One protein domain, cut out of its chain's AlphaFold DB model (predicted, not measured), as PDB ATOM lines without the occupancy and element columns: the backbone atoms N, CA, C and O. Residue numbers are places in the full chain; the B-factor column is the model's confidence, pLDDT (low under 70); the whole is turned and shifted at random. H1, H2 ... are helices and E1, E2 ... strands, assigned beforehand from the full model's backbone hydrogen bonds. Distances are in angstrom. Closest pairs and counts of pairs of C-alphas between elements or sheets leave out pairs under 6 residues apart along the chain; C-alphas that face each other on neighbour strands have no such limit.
ATOM      1  N   LYS A   3      75.195  86.835 116.886       81.94
ATOM      2  CA  LYS A   3      76.117  87.551 115.988       81.94
ATOM      3  C   LYS A   3      75.718  89.019 115.879       81.94
ATOM      4  O   LYS A   3      74.537  89.308 115.725       81.94
ATOM      5  N   ILE A   4      76.682  89.926 115.946       85.69
ATOM      6  CA  ILE A   4      76.503  91.325 115.537       85.69
ATOM      7  C   ILE A   4      77.432  91.639 114.377       85.69
ATOM      8  O   ILE A   4      78.531  91.096 114.297       85.69
ATOM      9  N   SER A   5      77.035  92.563 113.516       87.94
ATOM     10  CA  SER A   5      77.976  93.224 112.617       87.94
ATOM     11  C   SER A   5      78.124  94.679 113.014       87.94
ATOM     12  O   SER A   5      77.189  95.312 113.505       87.94
ATOM     13  N   LEU A   6      79.324  95.203 112.835       88.81
ATOM     14  CA  LEU A   6      79.577  96.617 113.009       88.81
ATOM     15  C   LEU A   6      79.561  97.281 111.637       88.81
ATOM     16  O   LEU A   6      80.008  96.701 110.648       88.81
ATOM     17  N   LYS A   7      79.021  98.491 111.550       89.56
ATOM     18  CA  LYS A   7      78.977  99.239 110.295       89.56
ATOM     19  C   LYS A   7      79.451 100.657 110.529       89.56
ATOM     20  O   LYS A   7      78.782 101.404 111.235       89.56
ATOM     21  N   LYS A   8      80.568 101.039 109.907       89.94
ATOM     22  CA  LYS A   8      81.045 102.425 109.946       89.94
ATOM     23  C   LYS A   8      79.958 103.359 109.407       89.94
ATOM     24  O   LYS A   8      79.479 103.169 108.290       89.94
ATOM     25  N   GLU A   9      79.585 104.352 110.205       90.31
ATOM     26  CA  GLU A   9      78.671 105.422 109.798       90.31
ATOM     27  C   GLU A   9      79.475 106.617 109.287       90.31
ATOM     28  O   GLU A   9      79.268 107.063 108.161       90.31
ATOM     29  N   TYR A  10      80.452 107.084 110.068       88.56
ATOM     30  CA  TYR A  10      81.385 108.129 109.650       88.56
ATOM     31  C   TYR A  10      82.717 108.031 110.401       88.56
ATOM     32  O   TYR A  10      82.839 107.351 111.419       88.56
ATOM     33  N   SER A  11      83.733 108.723 109.892       85.25
ATOM     34  CA  SER A  11      85.030 108.877 110.552       85.25
ATOM     35  C   SER A  11      85.566 110.287 110.330       85.25
ATOM     36  O   SER A  11      85.500 110.806 109.217       85.25
ATOM     37  N   THR A  12      86.112 110.886 111.379       84.50
ATOM     38  CA  THR A  12      86.890 112.126 111.353       84.50
ATOM     39  C   THR A  12      88.344 111.805 111.723       84.50
ATOM     40  O   THR A  12      88.636 110.672 112.111       84.50
ATOM     41  N   PRO A  13      89.278 112.773 111.659       80.88
ATOM     42  CA  PRO A  13      90.659 112.544 112.088       80.88
ATOM     43  C   PRO A  13      90.826 112.132 113.559       80.88
ATOM     44  O   PRO A  13      91.906 111.691 113.932       80.88
ATOM     45  N   THR A  14      89.800 112.306 114.397       82.81
ATOM     46  CA  THR A  14      89.876 112.065 115.849       82.81
ATOM     47  C   THR A  14      88.729 111.211 116.383       82.81
ATOM     48  O   THR A  14      88.642 111.022 117.591       82.81
ATOM     49  N   LYS A  15      87.816 110.753 115.518       86.88
ATOM     50  CA  LYS A  15      86.603 110.043 115.927       86.88
ATOM     51  C   LYS A  15      86.173 109.030 114.876       86.88
ATOM     52  O   LYS A  15      86.140 109.352 113.690       86.88
ATOM     53  N   VAL A  16      85.756 107.839 115.293       88.44
ATOM     54  CA  VAL A  16      85.031 106.885 114.435       88.44
ATOM     55  C   VAL A  16      83.673 106.609 115.046       88.44
ATOM     56  O   VAL A  16      83.572 106.323 116.232       88.44
ATOM     57  N   CYS A  17      82.642 106.655 114.211       89.69
ATOM     58  CA  CYS A  17      81.281 106.326 114.582       89.69
ATOM     59  C   CYS A  17      80.804 105.102 113.800       89.69
ATOM     60  O   CYS A  17      80.991 105.016 112.579       89.69
ATOM     61  N   PHE A  18      80.171 104.158 114.489       90.19
ATOM     62  CA  PHE A  18      79.642 102.947 113.877       90.19
ATOM     63  C   PHE A  18      78.323 102.501 114.505       90.19
ATOM     64  O   PHE A  18      78.053 102.695 115.688       90.19
ATOM     65  N   GLY A  19      77.488 101.876 113.681       90.88
ATOM     66  CA  GLY A  19      76.269 101.208 114.103       90.88
ATOM     67  C   GLY A  19      76.548  99.760 114.491       90.88
ATOM     68  O   GLY A  19      77.258  99.047 113.778       90.88
ATOM     69  N   VAL A  20      75.952  99.313 115.594       87.69
ATOM     70  CA  VAL A  20      75.885  97.894 115.964       87.69
ATOM     71  C   VAL A  20      74.617  97.308 115.360       87.69
ATOM     72  O   VAL A  20      73.506  97.726 115.695       87.69
ATOM     73  N   MET A  21      74.779  96.345 114.464       89.38
ATOM     74  CA  MET A  21      73.698  95.727 113.709       89.38
ATOM     75  C   MET A  21      73.403  94.331 114.260       89.38
ATOM     76  O   MET A  21      74.321  93.562 114.551       89.38
ATOM     77  N   ASP A  22      72.123  93.993 114.397       86.38
ATOM     78  CA  ASP A  22      71.696  92.634 114.736       86.38
ATOM     79  C   ASP A  22      71.775  91.683 113.515       86.38
ATOM     80  O   ASP A  22      72.024  92.138 112.393       86.38
ATOM     81  N   PRO A  23      71.556  90.362 113.687       84.75
ATOM     82  CA  PRO A  23      71.583  89.407 112.575       84.75
ATOM     83  C   PRO A  23      70.556  89.673 111.466       84.75
ATOM     84  O   PRO A  23      70.733  89.186 110.353       84.75
ATOM     85  N   GLU A  24      69.483  90.411 111.758       87.56
ATOM     86  CA  GLU A  24      68.458  90.805 110.783       87.56
ATOM     87  C   GLU A  24      68.845  92.099 110.042       87.56
ATOM     88  O   GLU A  24      68.101  92.574 109.185       87.56
ATOM     89  N   GLY A  25      70.007  92.685 110.354       86.00
ATOM     90  CA  GLY A  25      70.489  93.922 109.751       86.00
ATOM     91  C   GLY A  25      69.838  95.178 110.327       86.00
ATOM     92  O   GLY A  25      69.920  96.242 109.712       86.00
ATOM     93  N   ARG A  26      69.203  95.098 111.504       88.25
ATOM     94  CA  ARG A  26      68.640  96.267 112.193       88.25
ATOM     95  C   ARG A  26      69.687  96.901 113.094       88.25
ATOM     96  O   ARG A  26      70.365  96.221 113.863       88.25
ATOM     97  N   LYS A  27      69.777  98.227 113.043       89.81
ATOM     98  CA  LYS A  27      70.641  99.010 113.928       89.81
ATOM     99  C   LYS A  27      70.085  98.981 115.353       89.81
ATOM    100  O   LYS A  27      68.949  99.385 115.585       89.81
ATOM    101  N   ARG A  28      70.891  98.505 116.299       85.31
ATOM    102  CA  ARG A  28      70.565  98.434 117.731       85.31
ATOM    103  C   ARG A  28      70.981  99.705 118.460       85.31
ATOM    104  O   ARG A  28      70.201 100.245 119.234       85.31
ATOM    105  N   CYS A  29      72.192 100.180 118.190       84.88
ATOM    106  CA  CYS A  29      72.742 101.411 118.745       84.88
ATOM    107  C   CYS A  29      73.829 101.984 117.827       84.88
ATOM    108  O   CYS A  29      74.271 101.327 116.881       84.88
ATOM    109  N   THR A  30      74.232 103.218 118.120       88.56
ATOM    110  CA  THR A  30      75.434 103.853 117.577       88.56
ATOM    111  C   THR A  30      76.479 103.921 118.679       88.56
ATOM    112  O   THR A  30      76.135 104.138 119.842       88.56
ATOM    113  N   MET A  31      77.737 103.742 118.304       85.75
ATOM    114  CA  MET A  31      78.889 103.870 119.178       85.75
ATOM    115  C   MET A  31      79.916 104.795 118.547       85.75
ATOM    116  O   MET A  31      80.118 104.773 117.332       85.75
ATOM    117  N   ASP A  32      80.586 105.549 119.409       88.12
ATOM    118  CA  ASP A  32      81.660 106.454 119.045       88.12
ATOM    119  C   ASP A  32      82.945 106.025 119.756       88.12
ATOM    120  O   ASP A  32      82.923 105.716 120.945       88.12
ATOM    121  N   ILE A  33      84.058 106.042 119.030       85.31
ATOM    122  CA  ILE A  33      85.404 106.054 119.607       85.31
ATOM    123  C   ILE A  33      85.968 107.435 119.347       85.31
ATOM    124  O   ILE A  33      86.093 107.824 118.185       85.31
ATOM    125  N   ASP A  34      86.343 108.135 120.409       85.50
ATOM    126  CA  ASP A  34      87.131 109.354 120.327       85.50
ATOM    127  C   ASP A  34      88.591 109.022 120.670       85.50
ATOM    128  O   ASP A  34      88.897 108.451 121.709       85.50
ATOM    129  N   PHE A  35      89.503 109.373 119.770       81.38
ATOM    130  CA  PHE A  35      90.952 109.290 119.965       81.38
ATOM    131  C   PHE A  35      91.508 110.699 119.805       81.38
ATOM    132  O   PHE A  35      92.167 111.050 118.819       81.38
ATOM    133  N   SER A  36      91.144 111.560 120.755       82.44
ATOM    134  CA  SER A  36      91.491 112.969 120.681       82.44
ATOM    135  C   SER A  36      93.017 113.161 120.710       82.44
ATOM    136  O   SER A  36      93.744 112.352 121.294       82.44
ATOM    137  N   PRO A  37      93.547 114.255 120.133       81.56
ATOM    138  CA  PRO A  37      94.971 114.582 120.228       81.56
ATOM    139  C   PRO A  37      95.475 114.680 121.672       81.56
ATOM    140  O   PRO A  37      96.668 114.501 121.908       81.56
ATOM    141  N   TYR A  38      94.577 114.986 122.616       84.69
ATOM    142  CA  TYR A  38      94.868 115.003 124.043       84.69
ATOM    143  C   TYR A  38      95.121 113.581 124.562       84.69
ATOM    144  O   TYR A  38      96.193 113.326 125.104       84.69
ATOM    145  N   ASP A  39      94.205 112.642 124.305       83.44
ATOM    146  CA  ASP A  39      94.338 111.243 124.742       83.44
ATOM    147  C   ASP A  39      95.577 110.586 124.125       83.44
ATOM    148  O   ASP A  39      96.375 109.953 124.815       83.44
ATOM    149  N   LEU A  40      95.798 110.802 122.823       86.62
ATOM    150  CA  LEU A  40      96.991 110.313 122.128       86.62
ATOM    151  C   LEU A  40      98.276 110.927 122.701       86.62
ATOM    152  O   LEU A  40      99.291 110.237 122.825       86.62
ATOM    153  N   GLY A  41      98.226 112.201 123.097       87.50
ATOM    154  CA  GLY A  41      99.323 112.897 123.765       87.50
ATOM    155  C   GLY A  41      99.649 112.302 125.132       87.50
ATOM    156  O   GLY A  41     100.822 112.076 125.432       87.50
ATOM    157  N   GLU A  42      98.638 111.974 125.939       90.50
ATOM    158  CA  GLU A  42      98.837 111.302 127.227       90.50
ATOM    159  C   GLU A  42      99.433 109.899 127.064       90.50
ATOM    160  O   GLU A  42     100.315 109.510 127.834       90.50
ATOM    161  N   LEU A  43      98.989 109.133 126.062       90.00
ATOM    162  CA  LEU A  43      99.549 107.810 125.766       90.00
ATOM    163  C   LEU A  43     101.014 107.911 125.318       90.00
ATOM    164  O   LEU A  43     101.861 107.168 125.822       90.00
ATOM    165  N   LYS A  44     101.339 108.875 124.447       89.44
ATOM    166  CA  LYS A  44     102.719 109.155 124.016       89.44
ATOM    167  C   LYS A  44     103.596 109.599 125.193       89.44
ATOM    168  O   LYS A  44     104.713 109.112 125.336       89.44
ATOM    169  N   ALA A  45     103.085 110.455 126.083       91.06
ATOM    170  CA  ALA A  45     103.796 110.898 127.287       91.06
ATOM    171  C   ALA A  45     104.075 109.754 128.278       91.06
ATOM    172  O   ALA A  45     105.082 109.779 128.983       91.06
ATOM    173  N   LYS A  46     103.222 108.722 128.299       91.44
ATOM    174  CA  LYS A  46     103.430 107.476 129.060       91.44
ATOM    175  C   LYS A  46     104.421 106.512 128.392       91.44
ATOM    176  O   LYS A  46     104.647 105.426 128.919       91.44
ATOM    177  N   GLY A  47     105.012 106.892 127.258       91.69
ATOM    178  CA  GLY A  47     105.990 106.085 126.532       91.69
ATOM    179  C   GLY A  47     105.384 104.969 125.682       91.69
ATOM    180  O   GLY A  47     106.116 104.062 125.295       91.69
ATOM    181  N   MET A  48     104.075 105.003 125.391       93.25
ATOM    182  CA  MET A  48     103.503 104.077 124.407       93.25
ATOM    183  C   MET A  48     103.976 104.416 122.997       93.25
ATOM    184  O   MET A  48     104.237 105.573 122.673       93.25
ATOM    185  N   ASP A  49     104.028 103.396 122.148       91.75
ATOM    186  CA  ASP A  49     104.138 103.555 120.704       91.75
ATOM    187  C   ASP A  49     102.750 103.516 120.036       91.75
ATOM    188  O   ASP A  49     101.719 103.281 120.674       91.75
ATOM    189  N   ALA A  50     102.725 103.757 118.723       88.56
ATOM    190  CA  ALA A  50     101.496 103.751 117.935       88.56
ATOM    191  C   ALA A  50     100.754 102.404 117.995       88.56
ATOM    192  O   ALA A  50      99.525 102.372 117.970       88.56
ATOM    193  N   VAL A  51     101.492 101.292 118.075       90.69
ATOM    194  CA  VAL A  51     100.923  99.940 118.078       90.69
ATOM    195  C   VAL A  51     100.211  99.684 119.402       90.69
ATOM    196  O   VAL A  51      99.053  99.269 119.406       90.69
ATOM    197  N   ALA A  52     100.863  99.998 120.520       91.44
ATOM    198  CA  ALA A  52     100.299  99.891 121.858       91.44
ATOM    199  C   ALA A  52      99.095 100.825 122.047       91.44
ATOM    200  O   ALA A  52      98.080 100.417 122.615       91.44
ATOM    201  N   ALA A  53      99.166 102.052 121.524       90.81
ATOM    202  CA  ALA A  53      98.045 102.985 121.565       90.81
ATOM    203  C   ALA A  53      96.841 102.468 120.758       90.81
ATOM    204  O   ALA A  53      95.720 102.480 121.261       90.81
ATOM    205  N   ALA A  54      97.056 101.948 119.545       88.75
ATOM    206  CA  ALA A  54      95.982 101.375 118.734       88.75
ATOM    207  C   ALA A  54      95.359 100.127 119.384       88.75
ATOM    208  O   ALA A  54      94.138  99.975 119.363       88.75
ATOM    209  N   ALA A  55      96.177  99.267 120.001       90.69
ATOM    210  CA  ALA A  55      95.701  98.101 120.744       90.69
ATOM    211  C   ALA A  55      94.831  98.499 121.946       90.69
ATOM    212  O   ALA A  55      93.801  97.879 122.193       90.69
ATOM    213  N   ARG A  56      95.180  99.584 122.648       90.38
ATOM    214  CA  ARG A  56      94.362 100.100 123.753       90.38
ATOM    215  C   ARG A  56      92.957 100.511 123.302       90.38
ATOM    216  O   ARG A  56      91.996 100.172 123.986       90.38
ATOM    217  N   PHE A  57      92.829 101.201 122.168       87.75
ATOM    218  CA  PHE A  57      91.511 101.540 121.614       87.75
ATOM    219  C   PHE A  57      90.750 100.298 121.140       87.75
ATOM    220  O   PHE A  57      89.528 100.246 121.251       87.75
ATOM    221  N   GLU A  58      91.461  99.285 120.638       88.25
ATOM    222  CA  GLU A  58      90.860  98.000 120.277       88.25
ATOM    223  C   GLU A  58      90.217  97.313 121.492       88.25
ATOM    224  O   GLU A  58      89.093  96.811 121.406       88.25
ATOM    225  N   ASP A  59      90.912  97.305 122.628       88.56
ATOM    226  CA  ASP A  59      90.420  96.704 123.867       88.56
ATOM    227  C   ASP A  59      89.242  97.488 124.454       88.56
ATOM    228  O   ASP A  59      88.225  96.887 124.805       88.56
ATOM    229  N   GLU A  60      89.317  98.821 124.466       87.38
ATOM    230  CA  GLU A  60      88.206  99.685 124.881       87.38
ATOM    231  C   GLU A  60      86.948  99.414 124.042       87.38
ATOM    232  O   GLU A  60      85.840  99.285 124.567       87.38
ATOM    233  N   LEU A  61      87.122  99.225 122.731       83.94
ATOM    234  CA  LEU A  61      86.027  98.892 121.834       83.94
ATOM    235  C   LEU A  61      85.376  97.547 122.180       83.94
ATOM    236  O   LEU A  61      84.144  97.439 122.210       83.94
ATOM    237  N   LYS A  62      86.192  96.524 122.463       82.81
ATOM    238  CA  LYS A  62      85.712  95.199 122.886       82.81
ATOM    239  C   LYS A  62      84.938  95.285 124.197       82.81
ATOM    240  O   LYS A  62      83.897  94.634 124.316       82.81
ATOM    241  N   GLU A  63      85.408  96.078 125.158       84.56
ATOM    242  CA  GLU A  63      84.723  96.283 126.439       84.56
ATOM    243  C   GLU A  63      83.382  96.994 126.260       84.56
ATOM    244  O   GLU A  63      82.363  96.507 126.760       84.56
ATOM    245  N   MET A  64      83.347  98.089 125.495       81.56
ATOM    246  CA  MET A  64      82.109  98.827 125.244       81.56
ATOM    247  C   MET A  64      81.063  97.962 124.533       81.56
ATOM    248  O   MET A  64      79.898  97.938 124.934       81.56
ATOM    249  N   ILE A  65      81.469  97.201 123.511       78.44
ATOM    250  CA  ILE A  65      80.574  96.264 122.823       78.44
ATOM    251  C   ILE A  65      80.091  95.201 123.810       78.44
ATOM    252  O   ILE A  65      78.887  95.012 123.966       78.44
ATOM    253  N   SER A  66      80.996  94.566 124.556       78.69
ATOM    254  CA  SER A  66      80.629  93.547 125.548       78.69
ATOM    255  C   SER A  66      79.647  94.069 126.603       78.69
ATOM    256  O   SER A  66      78.767  93.324 127.033       78.69
ATOM    257  N   GLY A  67      79.761  95.340 127.000       79.44
ATOM    258  CA  GLY A  67      78.834  95.999 127.922       79.44
ATOM    259  C   GLY A  67      77.456  96.289 127.317       79.44
ATOM    260  O   GLY A  67      76.449  96.159 128.010       79.44
ATOM    261  N   LEU A  68      77.391  96.645 126.032       70.44
ATOM    262  CA  LEU A  68      76.147  97.049 125.364       70.44
ATOM    263  C   LEU A  68      75.280  95.878 124.906       70.44
ATOM    264  O   LEU A  68      74.052  95.956 124.971       70.44
ATOM    265  N   ILE A  69      75.899  94.807 124.415       70.19
ATOM    266  CA  ILE A  69      75.165  93.643 123.906       70.19
ATOM    267  C   ILE A  69      75.248  92.443 124.856       70.19
ATOM    268  O   ILE A  69      74.362  91.593 124.835       70.19
ATOM    269  N   GLY A  70      76.206  92.414 125.782       70.06
ATOM    270  CA  GLY A  70      76.438  91.303 126.706       70.06
ATOM    271  C   GLY A  70      77.535  90.359 126.205       70.06
ATOM    272  O   GLY A  70      77.887  90.346 125.029       70.06
ATOM    273  N   LYS A  71      78.073  89.521 127.100       67.06
ATOM    274  CA  LYS A  71      79.233  88.642 126.825       67.06
ATOM    275  C   LYS A  71      78.969  87.502 125.828       67.06
ATOM    276  O   LYS A  71      79.887  86.778 125.470       67.06
ATOM    277  N   GLU A  72      77.722  87.306 125.408       66.00
ATOM    278  CA  GLU A  72      77.303  86.192 124.543       66.00
ATOM    279  C   GLU A  72      77.354  86.514 123.041       66.00
ATOM    280  O   GLU A  72      76.846  85.731 122.220       66.00
ATOM    281  N   TRP A  73      77.919  87.670 122.683       69.75
ATOM    282  CA  TRP A  73      77.940  88.160 121.314       69.75
ATOM    283  C   TRP A  73      79.318  88.095 120.675       69.75
ATOM    284  O   TRP A  73      80.335  88.383 121.297       69.75
ATOM    285  N   GLU A  74      79.311  87.750 119.395       75.56
ATOM    286  CA  GLU A  74      80.493  87.656 118.551       75.56
ATOM    287  C   GLU A  74      80.355  88.647 117.389       75.56
ATOM    288  O   GLU A  74      79.299  88.725 116.746       75.56
ATOM    289  N   CYS A  75      81.415  89.412 117.120       76.62
ATOM    290  CA  CYS A  75      81.476  90.278 115.948       76.62
ATOM    291  C   CYS A  75      81.668  89.419 114.694       76.62
ATOM    292  O   CYS A  75      82.714  88.806 114.508       76.62
ATOM    293  N   SER A  76      80.663  89.375 113.821       81.25
ATOM    294  CA  SER A  76      80.707  88.628 112.562       81.25
ATOM    295  C   SER A  76      81.196  89.455 111.370       81.25
ATOM    296  O   SER A  76      81.228  88.935 110.258       81.25
ATOM    297  N   GLY A  77      81.528  90.738 111.559       82.56
ATOM    298  CA  GLY A  77      82.023  91.600 110.483       82.56
ATOM    299  C   GLY A  77      82.099  93.082 110.848       82.56
ATOM    300  O   GLY A  77      81.485  93.525 111.817       82.56
ATOM    301  N   GLY A  78      82.861  93.839 110.054       83.50
ATOM    302  CA  GLY A  78      83.040  95.290 110.208       83.50
ATOM    303  C   GLY A  78      84.061  95.719 111.261       83.50
ATOM    304  O   GLY A  78      84.278  96.912 111.444       83.50
ATOM    305  N   TRP A  79      84.712  94.762 111.935       84.75
ATOM    306  CA  TRP A  79      85.778  95.054 112.897       84.75
ATOM    307  C   TRP A  79      86.958  95.773 112.244       84.75
ATOM    308  O   TRP A  79      87.347  96.849 112.684       84.75
ATOM    309  N   GLU A  80      87.489  95.215 111.154       86.12
ATOM    310  CA  GLU A  80      88.594  95.826 110.404       86.12
ATOM    311  C   GLU A  80      88.195  97.175 109.785       86.12
ATOM    312  O   GLU A  80      88.995  98.107 109.796       86.12
ATOM    313  N   ASP A  81      86.940  97.338 109.350       84.00
ATOM    314  CA  ASP A  81      86.439  98.615 108.814       84.00
ATOM    315  C   ASP A  81      86.436  99.744 109.861       84.00
ATOM    316  O   ASP A  81      86.471 100.926 109.503       84.00
ATOM    317  N   ILE A  82      86.388  99.386 111.147       85.56
ATOM    318  CA  ILE A  82      86.466 100.316 112.281       85.56
ATOM    319  C   ILE A  82      87.906 100.482 112.750       85.56
ATOM    320  O   ILE A  82      88.357 101.610 112.948       85.56
ATOM    321  N   MET A  83      88.640  99.379 112.898       86.69
ATOM    322  CA  MET A  83      90.008  99.407 113.408       86.69
ATOM    323  C   MET A  83      91.005  99.998 112.412       86.69
ATOM    324  O   MET A  83      91.991 100.588 112.842       86.69
ATOM    325  N   GLY A  84      90.756  99.904 111.104       88.50
ATOM    326  CA  GLY A  84      91.595 100.514 110.073       88.50
ATOM    327  C   GLY A  84      91.767 102.028 110.273       88.50
ATOM    328  O   GLY A  84      92.893 102.471 110.501       88.50
ATOM    329  N   PRO A  85      90.677 102.823 110.276       84.94
ATOM    330  CA  PRO A  85      90.742 104.264 110.530       84.94
ATOM    331  C   PRO A  85      91.353 104.639 111.888       84.94
ATOM    332  O   PRO A  85      92.075 105.629 111.978       84.94
ATOM    333  N   VAL A  86      91.104 103.843 112.937       85.56
ATOM    334  CA  VAL A  86      91.714 104.049 114.263       85.56
ATOM    335  C   VAL A  86      93.232 103.883 114.175       85.56
ATOM    336  O   VAL A  86      93.980 104.771 114.580       85.56
ATOM    337  N   ARG A  87      93.705 102.770 113.599       89.25
ATOM    338  CA  ARG A  87      95.137 102.482 113.421       89.25
ATOM    339  C   ARG A  87      95.817 103.558 112.577       89.25
ATOM    340  O   ARG A  87      96.914 103.993 112.928       89.25
ATOM    341  N   GLU A  88      95.173 104.012 111.504       86.69
ATOM    342  CA  GLU A  88      95.680 105.082 110.640       86.69
ATOM    343  C   GLU A  88      95.827 106.405 111.403       86.69
ATOM    344  O   GLU A  88      96.896 107.019 111.371       86.69
ATOM    345  N   ALA A  89      94.794 106.821 112.142       83.50
ATOM    346  CA  ALA A  89      94.811 108.064 112.907       83.50
ATOM    347  C   ALA A  89      95.873 108.047 114.017       83.50
ATOM    348  O   ALA A  89      96.662 108.989 114.138       83.50
ATOM    349  N   VAL A  90      95.946 106.951 114.777       87.00
ATOM    350  CA  VAL A  90      96.960 106.757 115.823       87.00
ATOM    351  C   VAL A  90      98.360 106.795 115.212       87.00
ATOM    352  O   VAL A  90      99.215 107.555 115.661       87.00
ATOM    353  N   THR A  91      98.598 106.048 114.134       87.88
ATOM    354  CA  THR A  91      99.910 106.026 113.466       87.88
ATOM    355  C   THR A  91     100.293 107.408 112.933       87.88
ATOM    356  O   THR A  91     101.423 107.854 113.136       87.88
ATOM    357  N   SER A  92      99.350 108.131 112.317       85.62
ATOM    358  CA  SER A  92      99.566 109.494 111.812       85.62
ATOM    359  C   SER A  92      99.937 110.486 112.916       85.62
ATOM    360  O   SER A  92     100.703 111.416 112.669       85.62
ATOM    361  N   TYR A  93      99.403 110.317 114.128       85.81
ATOM    362  CA  TYR A  93      99.732 111.169 115.269       85.81
ATOM    363  C   TYR A  93     101.113 110.845 115.854       85.81
ATOM    364  O   TYR A  93     101.905 111.745 116.124       85.81
ATOM    365  N   PHE A  94     101.420 109.561 116.046       85.94
ATOM    366  CA  PHE A  94     102.672 109.125 116.670       85.94
ATOM    367  C   PHE A  94     103.892 109.280 115.753       85.94
ATOM    368  O   PHE A  94     104.994 109.464 116.261       85.94
ATOM    369  N   GLY A  95     103.695 109.247 114.430       73.75
ATOM    370  CA  GLY A  95     104.737 109.522 113.437       73.75
ATOM    371  C   GLY A  95     105.099 111.005 113.264       73.75
ATOM    372  O   GLY A  95     106.004 111.299 112.484       73.75
ATOM    373  N   ARG A  96     104.402 111.923 113.951       57.00
ATOM    374  CA  ARG A  96     104.740 113.356 114.023       57.00
ATOM    375  C   ARG A  96     105.610 113.691 115.230       57.00
ATOM    376  O   ARG A  96     105.457 113.049 116.302       57.00
TER     377      ARG A  96
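What this domain is: This is residues 3 to 96 of the 96 residues of an uncharacterized protein of Eubacterium pyruvativorans (UniProt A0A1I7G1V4). A strongly twisted sheet, three long strands E1, E2 and E3 with the short E4 at one edge, has two long helices packed on it, H2 and H3, which run opposite ways and touch each other. The short helix H1 sits beyond the strands at one end of the long axis, and the link from E2 to E3 lies at the other end. The printed part has 94 residues, with named elements in the order E1 E2 E3 H1 H2 E4 H3; the sheet runs E3 E2 E1 E4 and is mixed, and the class is mixed, helices and strands. The whole is compact, with a radius of gyration of the C-alphas of 13.7 A, yet elongated, spanning 43 by 24 by 17 A.

How they stand to each other: Start with E1, residues 3 to 12, E2, residues 15 to 21, and E3, residues 27 to 34: they form a meander, each strand the antiparallel neighbour of the one before, and two hairpins. Look at N 7 and O 19, 2.9 A apart, for E1 and E2, and at N 18 and O 31, 2.9 A, for E2 and E3. E1 bends by 50 degrees at residue 9. E4, residues 73 to 75, is parallel to E1, with N 4 and O 74 at 3.0 A. H2, residues 50 to 69, is on one face of the sheet, giving two layers; its closest C-alpha pair with E3 is Ile 33 and Leu 61, 7.5 A. E3, H1, residues 37 to 45, H2 and E4 make a split strand-helix-strand unit, with E2 and E1 between its strands and a right-handed crossover. H3, residues 79 to 94, is on the sheet at a height of 10.0 A and runs along the strands, at 10 degrees to E2 on the local plane. H2, with residues 50 to 58 alone, touches H3, closest at the C-alphas of Ala 50 and Thr 91, 5.3 A, at 36 degrees, only just a steep tilt. H1 is not on the sheet; it touches residues 90 to 94 of H3, closest at the C-alphas of Leu 40 and Val 90, 7.2 A. Every O i to N i+4 pair is within hydrogen-bond range in H1 and H2, and 10 of 12 are in H3.

Where its parts are: Find C-alpha 3 at (76.117, 87.551, 115.988), where E1 begins its 27.2 A; E2 spans 19.4 A and E3 20.5 A. H2 begins at C-alpha 50, (101.496, 103.751, 117.935), and covers 28.8 A. H3 covers 22.3 A and ends at C-alpha 94, (102.672, 109.125, 116.670).

The domain as a whole: The C-alphas farthest apart are those of Glu 24 and Ala 45, 43.9 A. The printed part has no cut, and its six links between named elements are tight. The model's pLDDT is under 70 at residues 71 to 73 and 96.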